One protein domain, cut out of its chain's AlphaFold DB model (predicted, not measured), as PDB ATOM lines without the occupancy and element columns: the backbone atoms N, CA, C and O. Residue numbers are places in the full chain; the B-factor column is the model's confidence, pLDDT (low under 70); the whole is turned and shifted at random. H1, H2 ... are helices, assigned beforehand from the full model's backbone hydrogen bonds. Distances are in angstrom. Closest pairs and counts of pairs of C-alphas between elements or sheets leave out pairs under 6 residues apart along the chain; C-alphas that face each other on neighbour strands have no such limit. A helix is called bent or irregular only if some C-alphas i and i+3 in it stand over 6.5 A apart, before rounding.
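This is residues 452 to 567 of the 802 residues of the protein "Hypothetical protein" of Symbiodinium sp. CCMP2592 (UniProt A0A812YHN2). Five short helices are strung on long loops: H2 and H3 make a corner near the middle, the hairpin of H4 and H5 is joined to it through H5 and H3 and lies toward one end of the long axis, and H1 lies by itself toward the other end. The long stretch from residue 508 to 540 runs out from H3 toward the H1 end, folds back past the beginning of H2, and then leads to H4; on its way residues 531 to 532 pair antiparallel with residues 481 to 482 of the earlier long link. The printed part has 116 residues, with five named helices in the order H1, H2, H3, H4, H5 and no named strand; the class is all helix, though named helices hold 51 of the 116 residues, under half. The whole is only just compact, close to loose, with a radius of gyration of the C-alphas of 15.9 A, and its C-alphas span 49 by 34 by 20 A.

Find C-alpha 452 at (0.727, 5.176, 54.115); here H1 begins, residues 452 to 461, and it runs 13.2 A from first to last C-alpha. Go on through residues 462 to 485, which hold no named element, to C-alpha 486 at (-13.509, 15.247, 41.140). There H2 begins, residues 486 to 495, 14.3 A long. After Thr 496 comes H3, residues 497 to 507, 14.5 A long; it is neither bent nor irregular, but only just: C-alphas 504 and 507 are 6.2 A apart. Past residues 508 to 540 you reach H4, residues 541 to 548, 10.4 A long. Last comes H5, residues 555 to 566, the longest helix with 12 residues and 15.6 A; it ends at C-alpha 566, at (-19.256, -7.673, 35.882).

Start at H1 and look for a helix near it: H1 touches no helix and is apart from H2, H3, H4 and H5. Move on to H2, which touches H3 only at the corner by their link, and only just, with 3 pairs of C-alphas within 8 A. Their closest C-alphas are those of Leu 493 and Met 500, 5.6 A apart. H2 and H3 run opposite ways at a steep tilt of 68 degrees, only just short of about perpendicular. H2 is apart from H4 and H5. From H3, look toward H5: the two touch, H5 with residues 562 to 566 alone, and their closest C-alphas are those of Val 505 and Leu 565, 6.9 A apart. H3 and H5 run the same way at a steep tilt of 44 degrees. H3 and H4 are only just apart, with their closest C-alphas 8.0 A from each other. H4 and H5 form a helical hairpin; they touch, H5 with residues 557 to 561 alone, and run opposite ways at a steep tilt of 41 degrees. The closest C-alphas of this hairpin are those of Ala 542 and Leu 558, 6.4 A apart. Along the backbone of H1, H2, H3, H4 and H5, every O i to N i+4 pair is within hydrogen-bond range.

Look for the two C-alphas farthest apart and you find those of Ala 452 and Gly 550, 52.4 A from each other. The first and last printed C-alphas, of Ala 452 and Gly 567, are 30.6 A apart. The printed part has no cut. The links H1 to H2, with 24 residues, and H3 to H4, with 33, are long; H2 to H3 is a tight link and H4 to H5 a short one. The centre of H3 is nearest to the mean of the C-alphas, at 5.9 A, and that of H1 is farthest, at 22.6 A. In the B-factor column the mean pLDDT of the printed part is 84.8, and the 15 residues under 70 are residues 514 to 528, within the link from H3 to H4 of this predicted model.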
ATOM      1  N   ALA A 452      -0.502   5.591  54.779       79.69
ATOM      2  CA  ALA A 452       0.727   5.176  54.115       79.69
ATOM      3  C   ALA A 452       0.511   3.891  53.302       79.69
ATOM      4  O   ALA A 452       0.971   3.819  52.166       79.69
ATOM      5  N   LEU A 453      -0.263   2.931  53.830       86.06
ATOM      6  CA  LEU A 453      -0.698   1.746  53.090       86.06
ATOM      7  C   LEU A 453      -1.488   2.102  51.831       86.06
ATOM      8  O   LEU A 453      -1.129   1.645  50.751       86.06
ATOM      9  N   ALA A 454      -2.503   2.957  51.936       81.06
ATOM     10  CA  ALA A 454      -3.282   3.382  50.777       81.06
ATOM     11  C   ALA A 454      -2.415   4.095  49.720       81.06
ATOM     12  O   ALA A 454      -2.539   3.822  48.528       81.06
ATOM     13  N   ALA A 455      -1.498   4.972  50.143       81.12
ATOM     14  CA  ALA A 455      -0.585   5.668  49.237       81.12
ATOM     15  C   ALA A 455       0.426   4.721  48.572       81.12
ATOM     16  O   ALA A 455       0.730   4.876  47.391       81.12
ATOM     17  N   HIS A 456       0.937   3.742  49.316       87.12
ATOM     18  CA  HIS A 456       1.834   2.714  48.801       87.12
ATOM     19  C   HIS A 456       1.135   1.812  47.788       87.12
ATOM     20  O   HIS A 456       1.643   1.637  46.689       87.12
ATOM     21  N   VAL A 457      -0.044   1.290  48.135       86.19
ATOM     22  CA  VAL A 457      -0.860   0.440  47.260       86.19
ATOM     23  C   VAL A 457      -1.195   1.170  45.962       86.19
ATOM     24  O   VAL A 457      -1.034   0.614  44.881       86.19
ATOM     25  N   HIS A 458      -1.510   2.461  46.051       80.88
ATOM     26  CA  HIS A 458      -1.709   3.292  44.874       80.88
ATOM     27  C   HIS A 458      -0.447   3.466  44.014       80.88
ATOM     28  O   HIS A 458      -0.526   3.354  42.796       80.88
ATOM     29  N   ARG A 459       0.715   3.749  44.619       82.12
ATOM     30  CA  ARG A 459       1.957   4.057  43.881       82.12
ATOM     31  C   ARG A 459       2.690   2.830  43.348       82.12
ATOM     32  O   ARG A 459       3.271   2.898  42.274       82.12
ATOM     33  N   LYS A 460       2.740   1.754  44.132       88.00
ATOM     34  CA  LYS A 460       3.535   0.556  43.833       88.00
ATOM     35  C   LYS A 460       2.720  -0.514  43.114       88.00
ATOM     36  O   LYS A 460       3.286  -1.275  42.343       88.00
ATOM     37  N   HIS A 461       1.411  -0.561  43.354       86.69
ATOM     38  CA  HIS A 461       0.532  -1.594  42.801       86.69
ATOM     39  C   HIS A 461      -0.549  -1.042  41.881       86.69
ATOM     40  O   HIS A 461      -1.429  -1.797  41.494       86.69
ATOM     41  N   THR A 462      -0.523   0.267  41.597       83.31
ATOM     42  CA  THR A 462      -1.481   0.975  40.728       83.31
ATOM     43  C   THR A 462      -2.958   0.805  41.109       83.31
ATOM     44  O   THR A 462      -3.846   1.280  40.402       83.31
ATOM     45  N   VAL A 463      -3.238   0.233  42.284       83.81
ATOM     46  CA  VAL A 463      -4.592  -0.017  42.775       83.81
ATOM     47  C   VAL A 463      -5.229   1.304  43.192       83.81
ATOM     48  O   VAL A 463      -4.709   2.050  44.031       83.81
ATOM     49  N   VAL A 464      -6.394   1.594  42.625       85.44
ATOM     50  CA  VAL A 464      -7.228   2.741  42.989       85.44
ATOM     51  C   VAL A 464      -8.603   2.265  43.442       85.44
ATOM     52  O   VAL A 464      -8.992   1.124  43.226       85.44
ATOM     53  N   SER A 465      -9.362   3.137  44.110       85.56
ATOM     54  CA  SER A 465     -10.745   2.800  44.459       85.56
ATOM     55  C   SER A 465     -11.569   2.557  43.189       85.56
ATOM     56  O   SER A 465     -11.387   3.284  42.210       85.56
ATOM     57  N   SER A 466     -12.558   1.660  43.245       84.88
ATOM     58  CA  SER A 466     -13.501   1.399  42.141       84.88
ATOM     59  C   SER A 466     -14.097   2.680  41.548       84.88
ATOM     60  O   SER A 466     -14.158   2.837  40.341       84.88
ATOM     61  N   LEU A 467     -14.434   3.673  42.376       90.69
ATOM     62  CA  LEU A 467     -14.935   4.969  41.895       90.69
ATOM     63  C   LEU A 467     -13.907   5.762  41.073       90.69
ATOM     64  O   LEU A 467     -14.274   6.504  40.170       90.69
ATOM     65  N   THR A 468     -12.619   5.647  41.409       88.31
ATOM     66  CA  THR A 468     -11.551   6.425  40.763       88.31
ATOM     67  C   THR A 468     -11.354   5.973  39.324       88.31
ATOM     68  O   THR A 468     -11.135   6.818  38.466       88.31
ATOM     69  N   HIS A 469     -11.535   4.679  39.061       88.44
ATOM     70  CA  HIS A 469     -11.490   4.073  37.734       88.44
ATOM     71  C   HIS A 469     -12.443   4.703  36.706       88.44
ATOM     72  O   HIS A 469     -12.174   4.628  35.511       88.44
ATOM     73  N   TYR A 470     -13.528   5.333  37.163       91.25
ATOM     74  CA  TYR A 470     -14.545   5.960  36.312       91.25
ATOM     75  C   TYR A 470     -14.588   7.485  36.470       91.25
ATOM     76  O   TYR A 470     -15.530   8.139  36.027       91.25
ATOM     77  N   THR A 471     -13.579   8.075  37.120       89.25
ATOM     78  CA  THR A 471     -13.464   9.530  37.247       89.25
ATOM     79  C   THR A 471     -12.399  10.061  36.299       89.25
ATOM     80  O   THR A 471     -11.209   9.911  36.572       89.25
ATOM     81  N   ASN A 472     -12.829  10.746  35.240       86.44
ATOM     82  CA  ASN A 472     -11.967  11.553  34.383       86.44
ATOM     83  C   ASN A 472     -12.557  12.969  34.274       86.44
ATOM     84  O   ASN A 472     -13.625  13.169  33.702       86.44
ATOM     85  N   GLY A 473     -11.905  13.948  34.903       88.81
ATOM     86  CA  GLY A 473     -12.434  15.310  35.014       88.81
ATOM     87  C   GLY A 473     -13.527  15.463  36.081       88.81
ATOM     88  O   GLY A 473     -13.448  14.881  37.165       88.81
ATOM     89  N   THR A 474     -14.504  16.329  35.818       91.25
ATOM     90  CA  THR A 474     -15.544  16.737  36.784       91.25
ATOM     91  C   THR A 474     -16.965  16.395  36.332       91.25
ATOM     92  O   THR A 474     -17.909  16.589  37.101       91.25
ATOM     93  N   VAL A 475     -17.108  15.820  35.137       92.25
ATOM     94  CA  VAL A 475     -18.377  15.404  34.532       92.25
ATOM     95  C   VAL A 475     -18.603  13.912  34.755       92.25
ATOM     96  O   VAL A 475     -17.689  13.106  34.597       92.25
ATOM     97  N   CYS A 476     -19.829  13.521  35.099       94.06
ATOM     98  CA  CYS A 476     -20.227  12.120  35.039       94.06
ATOM     99  C   CYS A 476     -20.503  11.731  33.583       94.06
ATOM    100  O   CYS A 476     -21.471  12.207  32.998       94.06
ATOM    101  N   LEU A 477     -19.694  10.835  33.015       92.88
ATOM    102  CA  LEU A 477     -19.843  10.389  31.622       92.88
ATOM    103  C   LEU A 477     -21.129   9.584  31.362       92.88
ATOM    104  O   LEU A 477     -21.459   9.329  30.215       92.88
ATOM    105  N   TRP A 478     -21.879   9.211  32.405       94.38
ATOM    106  CA  TRP A 478     -23.170   8.540  32.258       94.38
ATOM    107  C   TRP A 478     -24.349   9.510  32.230       94.38
ATOM    108  O   TRP A 478     -25.108   9.539  31.268       94.38
ATOM    109  N   CYS A 479     -24.521  10.322  33.278       93.06
ATOM    110  CA  CYS A 479     -25.652  11.251  33.367       93.06
ATOM    111  C   CYS A 479     -25.362  12.628  32.750       93.06
ATOM    112  O   CYS A 479     -26.237  13.494  32.753       93.06
ATOM    113  N   HIS A 480     -24.130  12.850  32.286       93.19
ATOM    114  CA  HIS A 480     -23.618  14.103  31.730       93.19
ATOM    115  C   HIS A 480     -23.761  15.304  32.675       93.19
ATOM    116  O   HIS A 480     -23.857  16.443  32.231       93.19
ATOM    117  N   HIS A 481     -23.773  15.086  33.993       94.06
ATOM    118  CA  HIS A 481     -23.779  16.187  34.955       94.06
ATOM    119  C   HIS A 481     -22.355  16.638  35.297       94.06
ATOM    120  O   HIS A 481     -21.489  15.829  35.624       94.06
ATOM    121  N   GLU A 482     -22.130  17.948  35.258       92.31
ATOM    122  CA  GLU A 482     -20.930  18.639  35.720       92.31
ATOM    123  C   GLU A 482     -21.006  18.845  37.241       92.31
ATOM    124  O   GLU A 482     -21.894  19.528  37.761       92.31
ATOM    125  N   HIS A 483     -20.066  18.239  37.972       89.50
ATOM    126  CA  HIS A 483     -19.997  18.273  39.436       89.50
ATOM    127  C   HIS A 483     -18.951  19.261  39.974       89.50
ATOM    128  O   HIS A 483     -18.760  19.365  41.191       89.50
ATOM    129  N   PHE A 484     -18.279  20.004  39.093       87.19
ATOM    130  CA  PHE A 484     -17.294  21.071  39.328       87.19
ATOM    131  C   PHE A 484     -16.029  20.657  40.083       87.19
ATOM    132  O   PHE A 484     -15.108  21.458  40.234       87.19
ATOM    133  N   SER A 485     -15.977  19.430  40.605       87.25
ATOM    134  CA  SER A 485     -14.802  18.851  41.245       87.25
ATOM    135  C   SER A 485     -14.843  17.328  41.200       87.25
ATOM    136  O   SER A 485     -15.909  16.723  41.334       87.25
ATOM    137  N   THR A 486     -13.668  16.710  41.106       86.62
ATOM    138  CA  THR A 486     -13.509  15.247  41.140       86.62
ATOM    139  C   THR A 486     -14.073  14.628  42.421       86.62
ATOM    140  O   THR A 486     -14.620  13.533  42.384       86.62
ATOM    141  N   ASP A 487     -13.983  15.323  43.560       85.75
ATOM    142  CA  ASP A 487     -14.497  14.829  44.847       85.75
ATOM    143  C   ASP A 487     -16.034  14.758  44.852       85.75
ATOM    144  O   ASP A 487     -16.613  13.802  45.365       85.75
ATOM    145  N   ARG A 488     -16.705  15.742  44.239       88.00
ATOM    146  CA  ARG A 488     -18.169  15.737  44.093       88.00
ATOM    147  C   ARG A 488     -18.639  14.707  43.076       88.00
ATOM    148  O   ARG A 488     -19.664  14.081  43.316       88.00
ATOM    149  N   LEU A 489     -17.881  14.502  41.997       92.06
ATOM    150  CA  LEU A 489     -18.128  13.401  41.071       92.06
ATOM    151  C   LEU A 489     -18.008  12.052  41.798       92.06
ATOM    152  O   LEU A 489     -18.928  11.249  41.737       92.06
ATOM    153  N   LYS A 490     -16.942  11.829  42.580       91.50
ATOM    154  CA  LYS A 490     -16.788  10.608  43.393       91.50
ATOM    155  C   LYS A 490     -17.934  10.415  44.386       91.50
ATOM    156  O   LYS A 490     -18.409   9.296  44.545       91.50
ATOM    157  N   TYR A 491     -18.395  11.487  45.034       92.12
ATOM    158  CA  TYR A 491     -19.568  11.425  45.907       92.12
ATOM    159  C   TYR A 491     -20.832  11.033  45.133       92.12
ATOM    160  O   TYR A 491     -21.532  10.123  45.559       92.12
ATOM    161  N   HIS A 492     -21.080  11.650  43.975       93.56
ATOM    162  CA  HIS A 492     -22.199  11.298  43.102       93.56
ATOM    163  C   HIS A 492     -22.169   9.819  42.700       93.56
ATOM    164  O   HIS A 492     -23.162   9.123  42.889       93.56
ATOM    165  N   LEU A 493     -21.022   9.306  42.245       94.44
ATOM    166  CA  LEU A 493     -20.883   7.892  41.879       94.44
ATOM    167  C   LEU A 493     -21.107   6.948  43.067       94.44
ATOM    168  O   LEU A 493     -21.608   5.842  42.884       94.44
ATOM    169  N   LYS A 494     -20.791   7.386  44.291       93.31
ATOM    170  CA  LYS A 494     -21.062   6.631  45.522       93.31
ATOM    171  C   LYS A 494     -22.550   6.609  45.898       93.31
ATOM    172  O   LYS A 494     -23.000   5.646  46.501       93.31
ATOM    173  N   THR A 495     -23.295   7.673  45.602       92.94
ATOM    174  CA  THR A 495     -24.710   7.807  45.997       92.94
ATOM    175  C   THR A 495     -25.698   7.488  44.881       92.94
ATOM    176  O   THR A 495     -26.900   7.465  45.126       92.94
ATOM    177  N   THR A 496     -25.227   7.284  43.650       94.00
ATOM    178  CA  THR A 496     -26.082   7.058  42.479       94.00
ATOM    179  C   THR A 496     -25.682   5.756  41.770       94.00
ATOM    180  O   THR A 496     -24.968   5.799  40.763       94.00
ATOM    181  N   PRO A 497     -26.159   4.592  42.262       92.50
ATOM    182  CA  PRO A 497     -25.803   3.274  41.733       92.50
ATOM    183  C   PRO A 497     -26.074   3.115  40.237       92.50
ATOM    184  O   PRO A 497     -25.263   2.522  39.540       92.50
ATOM    185  N   ALA A 498     -27.151   3.712  39.716       90.50
ATOM    186  CA  ALA A 498     -27.479   3.672  38.289       90.50
ATOM    187  C   ALA A 498     -26.396   4.317  37.400       90.50
ATOM    188  O   ALA A 498     -26.114   3.824  36.312       90.50
ATOM    189  N   CYS A 499     -25.755   5.394  37.873       93.44
ATOM    190  CA  CYS A 499     -24.649   6.021  37.145       93.44
ATOM    191  C   CYS A 499     -23.391   5.158  37.200       93.44
ATOM    192  O   CYS A 499     -22.711   5.012  36.192       93.44
ATOM    193  N   MET A 500     -23.104   4.555  38.355       94.62
ATOM    194  CA  MET A 500     -21.995   3.610  38.478       94.62
ATOM    195  C   MET A 500     -22.209   2.385  37.574       94.62
ATOM    196  O   MET A 500     -21.303   2.013  36.841       94.62
ATOM    197  N   HIS A 501     -23.416   1.814  37.575       93.38
ATOM    198  CA  HIS A 501     -23.827   0.699  36.718       93.38
ATOM    199  C   HIS A 501     -23.566   0.995  35.242       93.38
ATOM    200  O   HIS A 501     -22.806   0.287  34.587       93.38
ATOM    201  N   GLY A 502     -24.120   2.100  34.742       92.75
ATOM    202  CA  GLY A 502     -23.956   2.482  33.346       92.75
ATOM    203  C   GLY A 502     -22.510   2.793  32.955       92.75
ATOM    204  O   GLY A 502     -22.075   2.409  31.870       92.75
ATOM    205  N   LEU A 503     -21.722   3.405  33.849       93.06
ATOM    206  CA  LEU A 503     -20.287   3.601  33.613       93.06
ATOM    207  C   LEU A 503     -19.542   2.269  33.489       93.06
ATOM    208  O   LEU A 503     -18.719   2.126  32.590       93.06
ATOM    209  N   ARG A 504     -19.836   1.292  34.356       91.62
ATOM    210  CA  ARG A 504     -19.191  -0.030  34.324       91.62
ATOM    211  C   ARG A 504     -19.566  -0.833  33.081       91.62
ATOM    212  O   ARG A 504     -18.697  -1.478  32.512       91.62
ATOM    213  N   VAL A 505     -20.836  -0.788  32.687       90.50
ATOM    214  CA  VAL A 505     -21.387  -1.622  31.610       90.50
ATOM    215  C   VAL A 505     -21.148  -1.034  30.219       90.50
ATOM    216  O   VAL A 505     -20.938  -1.784  29.274       90.50
ATOM    217  N   VAL A 506     -21.200   0.293  30.069       88.25
ATOM    218  CA  VAL A 506     -21.230   0.936  28.741       88.25
ATOM    219  C   VAL A 506     -19.999   1.790  28.465       88.25
ATOM    220  O   VAL A 506     -19.522   1.808  27.338       88.25
ATOM    221  N   VAL A 507     -19.501   2.526  29.463       87.44
ATOM    222  CA  VAL A 507     -18.422   3.508  29.245       87.44
ATOM    223  C   VAL A 507     -17.038   2.888  29.436       87.44
ATOM    224  O   VAL A 507     -16.110   3.218  28.704       87.44
ATOM    225  N   GLY A 508     -16.888   1.987  30.407       87.62
ATOM    226  CA  GLY A 508     -15.606   1.380  30.747       87.62
ATOM    227  C   GLY A 508     -14.697   2.291  31.579       87.62
ATOM    228  O   GLY A 508     -15.085   3.355  32.070       87.62
ATOM    229  N   HIS A 509     -13.470   1.823  31.807       88.94
ATOM    230  CA  HIS A 509     -12.472   2.518  32.617       88.94
ATOM    231  C   HIS A 509     -12.012   3.823  31.960       88.94
ATOM    232  O   HIS A 509     -11.472   3.811  30.863       88.94
ATOM    233  N   ALA A 510     -12.176   4.943  32.665       84.88
ATOM    234  CA  ALA A 510     -11.782   6.273  32.191       84.88
ATOM    235  C   ALA A 510     -10.514   6.812  32.878       84.88
ATOM    236  O   ALA A 510     -10.013   7.877  32.518       84.88
ATOM    237  N   TYR A 511     -10.029   6.130  33.918       83.06
ATOM    238  CA  TYR A 511      -8.853   6.546  34.678       83.06
ATOM    239  C   TYR A 511      -7.555   6.088  34.021       83.06
ATOM    240  O   TYR A 511      -7.280   4.893  33.947       83.06
ATOM    241  N   GLU A 512      -6.710   7.047  33.666       79.75
ATOM    242  CA  GLU A 512      -5.333   6.801  33.244       79.75
ATOM    243  C   GLU A 512      -4.376   6.945  34.433       79.75
ATOM    244  O   GLU A 512      -4.352   7.973  35.127       79.75
ATOM    245  N   TYR A 513      -3.556   5.922  34.674       73.56
ATOM    246  CA  TYR A 513      -2.542   5.952  35.726       73.56
ATOM    247  C   TYR A 513      -1.570   7.129  35.521       73.56
ATOM    248  O   TYR A 513      -1.194   7.465  34.404       73.56
ATOM    249  N   GLY A 514      -1.176   7.808  36.602       67.25
ATOM    250  CA  GLY A 514      -0.274   8.967  36.527       67.25
ATOM    251  C   GLY A 514      -0.942  10.310  36.188       67.25
ATOM    252  O   GLY A 514      -0.393  11.356  36.541       67.25
ATOM    253  N   THR A 515      -2.179  10.333  35.670       62.66
ATOM    254  CA  THR A 515      -2.952  11.592  35.495       62.66
ATOM    255  C   THR A 515      -3.346  12.256  36.822       62.66
ATOM    256  O   THR A 515      -3.778  13.417  36.855       62.66
ATOM    257  N   GLY A 516      -3.085  11.535  37.919       51.97
ATOM    258  CA  GLY A 516      -3.138  11.967  39.301       51.97
ATOM    259  C   GLY A 516      -4.567  12.130  39.799       51.97
ATOM    260  O   GLY A 516      -5.409  12.754  39.166       51.97
ATOM    261  N   THR A 517      -4.810  11.728  41.043       52.34
ATOM    262  CA  THR A 517      -5.951  12.203  41.850       52.34
ATOM    263  C   THR A 517      -5.853  13.705  42.169       52.34
ATOM    264  O   THR A 517      -6.387  14.172  43.178       52.34
ATOM    265  N   LYS A 518      -5.154  14.491  41.332       52.72
ATOM    266  CA  LYS A 518      -5.123  15.945  41.410       52.72
ATOM    267  C   LYS A 518      -6.572  16.379  41.339       52.72
ATOM    268  O   LYS A 518      -7.232  16.147  40.333       52.72
ATOM    269  N   ARG A 519      -7.073  16.951  42.432       57.78
ATOM    270  CA  ARG A 519      -8.418  17.515  42.495       57.78
ATOM    271  C   ARG A 519      -8.560  18.494  41.333       57.78
ATOM    272  O   ARG A 519      -8.003  19.589  41.391       57.78
ATOM    273  N   ARG A 520      -9.224  18.069  40.260       59.84
ATOM    274  CA  ARG A 520      -9.517  18.920  39.106       59.84
ATOM    275  C   ARG A 520     -10.826  19.642  39.380       59.84
ATOM    276  O   ARG A 520     -11.695  19.111  40.076       59.84
ATOM    277  N   GLY A 521     -10.930  20.854  38.848       62.28
ATOM    278  CA  GLY A 521     -12.086  21.728  39.004       62.28
ATOM    279  C   GLY A 521     -11.849  22.901  39.968       62.28
ATOM    280  O   GLY A 521     -11.016  22.814  40.879       62.28
ATOM    281  N   PRO A 522     -12.545  24.036  39.788       58.19
ATOM    282  CA  PRO A 522     -12.330  25.208  40.620       58.19
ATOM    283  C   PRO A 522     -12.896  24.951  42.023       58.19
ATOM    284  O   PRO A 522     -14.106  24.840  42.220       58.19
ATOM    285  N   GLY A 523     -12.035  24.952  43.047       55.34
ATOM    286  CA  GLY A 523     -12.435  24.774  44.455       55.34
ATOM    287  C   GLY A 523     -13.419  25.825  45.006       55.34
ATOM    288  O   GLY A 523     -13.815  25.746  46.170       55.34
ATOM    289  N   ARG A 524     -13.825  26.801  44.181       48.75
ATOM    290  CA  ARG A 524     -14.766  27.889  44.482       48.75
ATOM    291  C   ARG A 524     -16.246  27.479  44.387       48.75
ATOM    292  O   ARG A 524     -17.091  28.233  44.853       48.75
ATOM    293  N   HIS A 525     -16.573  26.289  43.870       56.25
ATOM    294  CA  HIS A 525     -17.957  25.892  43.538       56.25
ATOM    295  C   HIS A 525     -18.560  24.802  44.439       56.25
ATOM    296  O   HIS A 525     -19.399  24.016  44.003       56.25
ATOM    297  N   ARG A 526     -18.187  24.750  45.728       53.78
ATOM    298  CA  ARG A 526     -18.693  23.726  46.674       53.78
ATOM    299  C   ARG A 526     -20.219  23.731  46.885       53.78
ATOM    300  O   ARG A 526     -20.726  22.777  47.459       53.78
ATOM    301  N   ARG A 527     -20.935  24.779  46.454       57.81
ATOM    302  CA  ARG A 527     -22.396  24.926  46.607       57.81
ATOM    303  C   ARG A 527     -23.175  25.030  45.293       57.81
ATOM    304  O   ARG A 527     -24.388  25.178  45.351       57.81
ATOM    305  N   LEU A 528     -22.521  24.982  44.130       63.66
ATOM    306  CA  LEU A 528     -23.265  25.025  42.869       63.66
ATOM    307  C   LEU A 528     -24.003  23.695  42.654       63.66
ATOM    308  O   LEU A 528     -23.371  22.650  42.836       63.66
ATOM    309  N   PRO A 529     -25.297  23.689  42.296       75.00
ATOM    310  CA  PRO A 529     -25.991  22.459  41.918       75.00
ATOM    311  C   PRO A 529     -25.299  21.839  40.703       75.00
ATOM    312  O   PRO A 529     -24.731  22.572  39.897       75.00
ATOM    313  N   ALA A 530     -25.292  20.506  40.596       85.25
ATOM    314  CA  ALA A 530     -24.713  19.844  39.429       85.25
ATOM    315  C   ALA A 530     -25.457  20.299  38.163       85.25
ATOM    316  O   ALA A 530     -26.686  20.348  38.169       85.25
ATOM    317  N   LEU A 531     -24.726  20.663  37.111       88.31
ATOM    318  CA  LEU A 531     -25.319  21.166  35.871       88.31
ATOM    319  C   LEU A 531     -25.347  20.044  34.839       88.31
ATOM    320  O   LEU A 531     -24.298  19.499  34.511       88.31
ATOM    321  N   ARG A 532     -26.522  19.706  34.308       91.00
ATOM    322  CA  ARG A 532     -26.613  18.758  33.197       91.00
ATOM    323  C   ARG A 532     -26.068  19.403  31.923       91.00
ATOM    324  O   ARG A 532     -26.573  20.437  31.495       91.00
ATOM    325  N   LEU A 533     -25.048  18.796  31.332       84.94
ATOM    326  CA  LEU A 533     -24.506  19.188  30.037       84.94
ATOM    327  C   LEU A 533     -25.395  18.643  28.905       84.94
ATOM    328  O   LEU A 533     -26.008  17.581  29.065       84.94
ATOM    329  N   PRO A 534     -25.483  19.350  27.764       79.38
ATOM    330  CA  PRO A 534     -26.203  18.856  26.598       79.38
ATOM    331  C   PRO A 534     -25.574  17.552  26.093       79.38
ATOM    332  O   PRO A 534     -24.360  17.452  25.926       79.38
ATOM    333  N   GLY A 535     -26.411  16.541  25.867       77.62
ATOM    334  CA  GLY A 535     -26.002  15.249  25.324       77.62
ATOM    335  C   GLY A 535     -27.108  14.194  25.434       77.62
ATOM    336  O   GLY A 535     -28.078  14.398  26.177       77.62
ATOM    337  N   PRO A 536     -26.981  13.083  24.688       78.25
ATOM    338  CA  PRO A 536     -27.972  12.014  24.686       78.25
ATOM    339  C   PRO A 536     -28.104  11.378  26.074       78.25
ATOM    340  O   PRO A 536     -27.158  11.348  26.863       78.25
ATOM    341  N   LEU A 537     -29.300  10.871  26.381       76.75
ATOM    342  CA  LEU A 537     -29.499  10.024  27.552       76.75
ATOM    343  C   LEU A 537     -28.867   8.662  27.276       76.75
ATOM    344  O   LEU A 537     -29.289   7.953  26.366       76.75
ATOM    345  N   ASN A 538     -27.863   8.301  28.071       87.25
ATOM    346  CA  ASN A 538     -27.287   6.968  28.014       87.25
ATOM    347  C   ASN A 538     -28.283   5.942  28.576       87.25
ATOM    348  O   ASN A 538     -28.952   6.191  29.580       87.25
ATOM    349  N   ALA A 539     -28.357   4.784  27.926       89.06
ATOM    350  CA  ALA A 539     -29.145   3.634  28.352       89.06
ATOM    351  C   ALA A 539     -28.259   2.387  28.306       89.06
ATOM    352  O   ALA A 539     -27.407   2.261  27.425       89.06
ATOM    353  N   THR A 540     -28.425   1.481  29.262       92.50
ATOM    354  CA  THR A 540     -27.716   0.193  29.281       92.50
ATOM    355  C   THR A 540     -28.274  -0.760  28.221       92.50
ATOM    356  O   THR A 540     -29.376  -0.522  27.719       92.50
ATOM    357  N   PRO A 541     -27.550  -1.825  27.832       93.31
ATOM    358  CA  PRO A 541     -28.091  -2.881  26.978       93.31
ATOM    359  C   PRO A 541     -29.464  -3.402  27.435       93.31
ATOM    360  O   PRO A 541     -30.383  -3.435  26.619       93.31
ATOM    361  N   ALA A 542     -29.645  -3.699  28.724       90.81
ATOM    362  CA  ALA A 542     -30.921  -4.139  29.292       90.81
ATOM    363  C   ALA A 542     -32.022  -3.075  29.141       90.81
ATOM    364  O   ALA A 542     -33.138  -3.377  28.717       90.81
ATOM    365  N   GLN A 543     -31.695  -1.802  29.388       92.19
ATOM    366  CA  GLN A 543     -32.633  -0.694  29.182       92.19
ATOM    367  C   GLN A 543     -32.998  -0.493  27.708       92.19
ATOM    368  O   GLN A 543     -34.157  -0.215  27.408       92.19
ATOM    369  N   ARG A 544     -32.043  -0.651  26.783       91.75
ATOM    370  CA  ARG A 544     -32.300  -0.586  25.337       91.75
ATOM    371  C   ARG A 544     -33.177  -1.745  24.870       91.75
ATOM    372  O   ARG A 544     -34.095  -1.510  24.094       91.75
ATOM    373  N   ALA A 545     -32.936  -2.956  25.369       91.88
ATOM    374  CA  ALA A 545     -33.744  -4.132  25.053       91.88
ATOM    375  C   ALA A 545     -35.187  -3.989  25.566       91.88
ATOM    376  O   ALA A 545     -36.134  -4.225  24.817       91.88
ATOM    377  N   ALA A 546     -35.371  -3.525  26.806       91.75
ATOM    378  CA  ALA A 546     -36.696  -3.256  27.363       91.75
ATOM    379  C   ALA A 546     -37.436  -2.152  26.586       91.75
ATOM    380  O   ALA A 546     -38.605  -2.323  26.238       91.75
ATOM    381  N   ALA A 547     -36.743  -1.059  26.242       89.06
ATOM    382  CA  ALA A 547     -37.313   0.032  25.457       89.06
ATOM    383  C   ALA A 547     -37.699  -0.404  24.033       89.06
ATOM    384  O   ALA A 547     -38.773  -0.036  23.562       89.06
ATOM    385  N   ALA A 548     -36.877  -1.225  23.368       90.88
ATOM    386  CA  ALA A 548     -37.202  -1.812  22.065       90.88
ATOM    387  C   ALA A 548     -38.444  -2.721  22.128       90.88
ATOM    388  O   ALA A 548     -39.187  -2.818  21.158       90.88
ATOM    389  N   ALA A 549     -38.701  -3.329  23.290       93.12
ATOM    390  CA  ALA A 549     -39.909  -4.095  23.584       93.12
ATOM    391  C   ALA A 549     -41.080  -3.237  24.120       93.12
ATOM    392  O   ALA A 549     -42.079  -3.789  24.578       93.12
ATOM    393  N   GLY A 550     -40.971  -1.903  24.108       89.94
ATOM    394  CA  GLY A 550     -42.035  -0.990  24.542       89.94
ATOM    395  C   GLY A 550     -42.337  -1.009  26.046       89.94
ATOM    396  O   GLY A 550     -43.419  -0.594  26.454       89.94
ATOM    397  N   ARG A 551     -41.407  -1.488  26.883       95.94
ATOM    398  CA  ARG A 551     -41.588  -1.627  28.339       95.94
ATOM    399  C   ARG A 551     -40.448  -0.993  29.136       95.94
ATOM    400  O   ARG A 551     -39.376  -0.700  28.612       95.94
ATOM    401  N   LEU A 552     -40.672  -0.794  30.435       91.69
ATOM    402  CA  LEU A 552     -39.627  -0.352  31.361       91.69
ATOM    403  C   LEU A 552     -38.729  -1.531  31.763       91.69
ATOM    404  O   LEU A 552     -39.199  -2.661  31.910       91.69
ATOM    405  N   CYS A 553     -37.438  -1.256  31.938       94.06
ATOM    406  CA  CYS A 553     -36.464  -2.238  32.412       94.06
ATOM    407  C   CYS A 553     -36.629  -2.467  33.920       94.06
ATOM    408  O   CYS A 553     -36.745  -1.499  34.677       94.06
ATOM    409  N   THR A 554     -36.645  -3.728  34.350       94.06
ATOM    410  CA  THR A 554     -36.795  -4.099  35.763       94.06
ATOM    411  C   THR A 554     -35.446  -4.114  36.490       94.06
ATOM    412  O   THR A 554     -34.382  -4.234  35.882       94.06
ATOM    413  N   GLU A 555     -35.466  -4.008  37.822       90.19
ATOM    414  CA  GLU A 555     -34.231  -4.075  38.622       90.19
ATOM    415  C   GLU A 555     -33.563  -5.459  38.544       90.19
ATOM    416  O   GLU A 555     -32.341  -5.559  38.660       90.19
ATOM    417  N   ASP A 556     -34.340  -6.519  38.308       92.56
ATOM    418  CA  ASP A 556     -33.816  -7.874  38.126       92.56
ATOM    419  C   ASP A 556     -33.058  -8.013  36.803       92.56
ATOM    420  O   ASP A 556     -31.979  -8.599  36.787       92.56
ATOM    421  N   GLU A 557     -33.545  -7.391  35.726       92.75
ATOM    422  CA  GLU A 557     -32.832  -7.331  34.443       92.75
ATOM    423  C   GLU A 557     -31.513  -6.563  34.567       92.75
ATOM    424  O   GLU A 557     -30.479  -7.016  34.076       92.75
ATOM    425  N   LEU A 558     -31.516  -5.436  35.290       92.19
ATOM    426  CA  LEU A 558     -30.289  -4.694  35.590       92.19
ATOM    427  C   LEU A 558     -29.335  -5.517  36.463       92.19
ATOM    428  O   LEU A 558     -28.126  -5.495  36.240       92.19
ATOM    429  N   ARG A 559     -29.844  -6.260  37.454       90.44
ATOM    430  CA  ARG A 559     -29.027  -7.141  38.301       90.44
ATOM    431  C   ARG A 559     -28.423  -8.293  37.500       90.44
ATOM    432  O   ARG A 559     -27.251  -8.603  37.703       90.44
ATOM    433  N   GLN A 560     -29.189  -8.902  36.602       92.31
ATOM    434  CA  GLN A 560     -28.722  -9.977  35.732       92.31
ATOM    435  C   GLN A 560     -27.664  -9.466  34.750       92.31
ATOM    436  O   GLN A 560     -26.624 -10.098  34.602       92.31
ATOM    437  N   GLU A 561     -27.863  -8.282  34.164       94.31
ATOM    438  CA  GLU A 561     -26.851  -7.611  33.342       94.31
ATOM    439  C   GLU A 561     -25.548  -7.371  34.126       94.31
ATOM    440  O   GLU A 561     -24.464  -7.643  33.612       94.31
ATOM    441  N   ARG A 562     -25.632  -6.929  35.393       91.38
ATOM    442  CA  ARG A 562     -24.450  -6.778  36.266       91.38
ATOM    443  C   ARG A 562     -23.736  -8.096  36.511       91.38
ATOM    444  O   ARG A 562     -22.519  -8.152  36.389       91.38
ATOM    445  N   LEU A 563     -24.480  -9.144  36.853       90.25
ATOM    446  CA  LEU A 563     -23.908 -10.464  37.099       90.25
ATOM    447  C   LEU A 563     -23.202 -11.002  35.853       90.25
ATOM    448  O   LEU A 563     -22.064 -11.445  35.957       90.25
ATOM    449  N   LEU A 564     -23.841 -10.893  34.687       90.50
ATOM    450  CA  LEU A 564     -23.299 -11.381  33.420       90.50
ATOM    451  C   LEU A 564     -22.054 -10.609  32.971       90.50
ATOM    452  O   LEU A 564     -21.089 -11.222  32.530       90.50
ATOM    453  N   LEU A 565     -22.061  -9.278  33.075       87.62
ATOM    454  CA  LEU A 565     -20.980  -8.445  32.532       87.62
ATOM    455  C   LEU A 565     -19.866  -8.139  33.536       87.62
ATOM    456  O   LEU A 565     -18.736  -7.874  33.138       87.62
ATOM    457  N   LEU A 566     -20.179  -8.113  34.832       85.88
ATOM    458  CA  LEU A 566     -19.256  -7.673  35.882       85.88
ATOM    459  C   LEU A 566     -18.904  -8.783  36.878       85.88
ATOM    460  O   LEU A 566     -18.091  -8.534  37.770       85.88
ATOM    461  N   GLY A 567     -19.536  -9.958  36.783       88.00
ATOM    462  CA  GLY A 567     -19.349 -11.065  37.727       88.00
ATOM    463  C   GLY A 567     -19.859 -10.768  39.143       88.00
ATOM    464  O   GLY A 567     -19.485 -11.450  40.091       88.00
TER     465      GLY A 567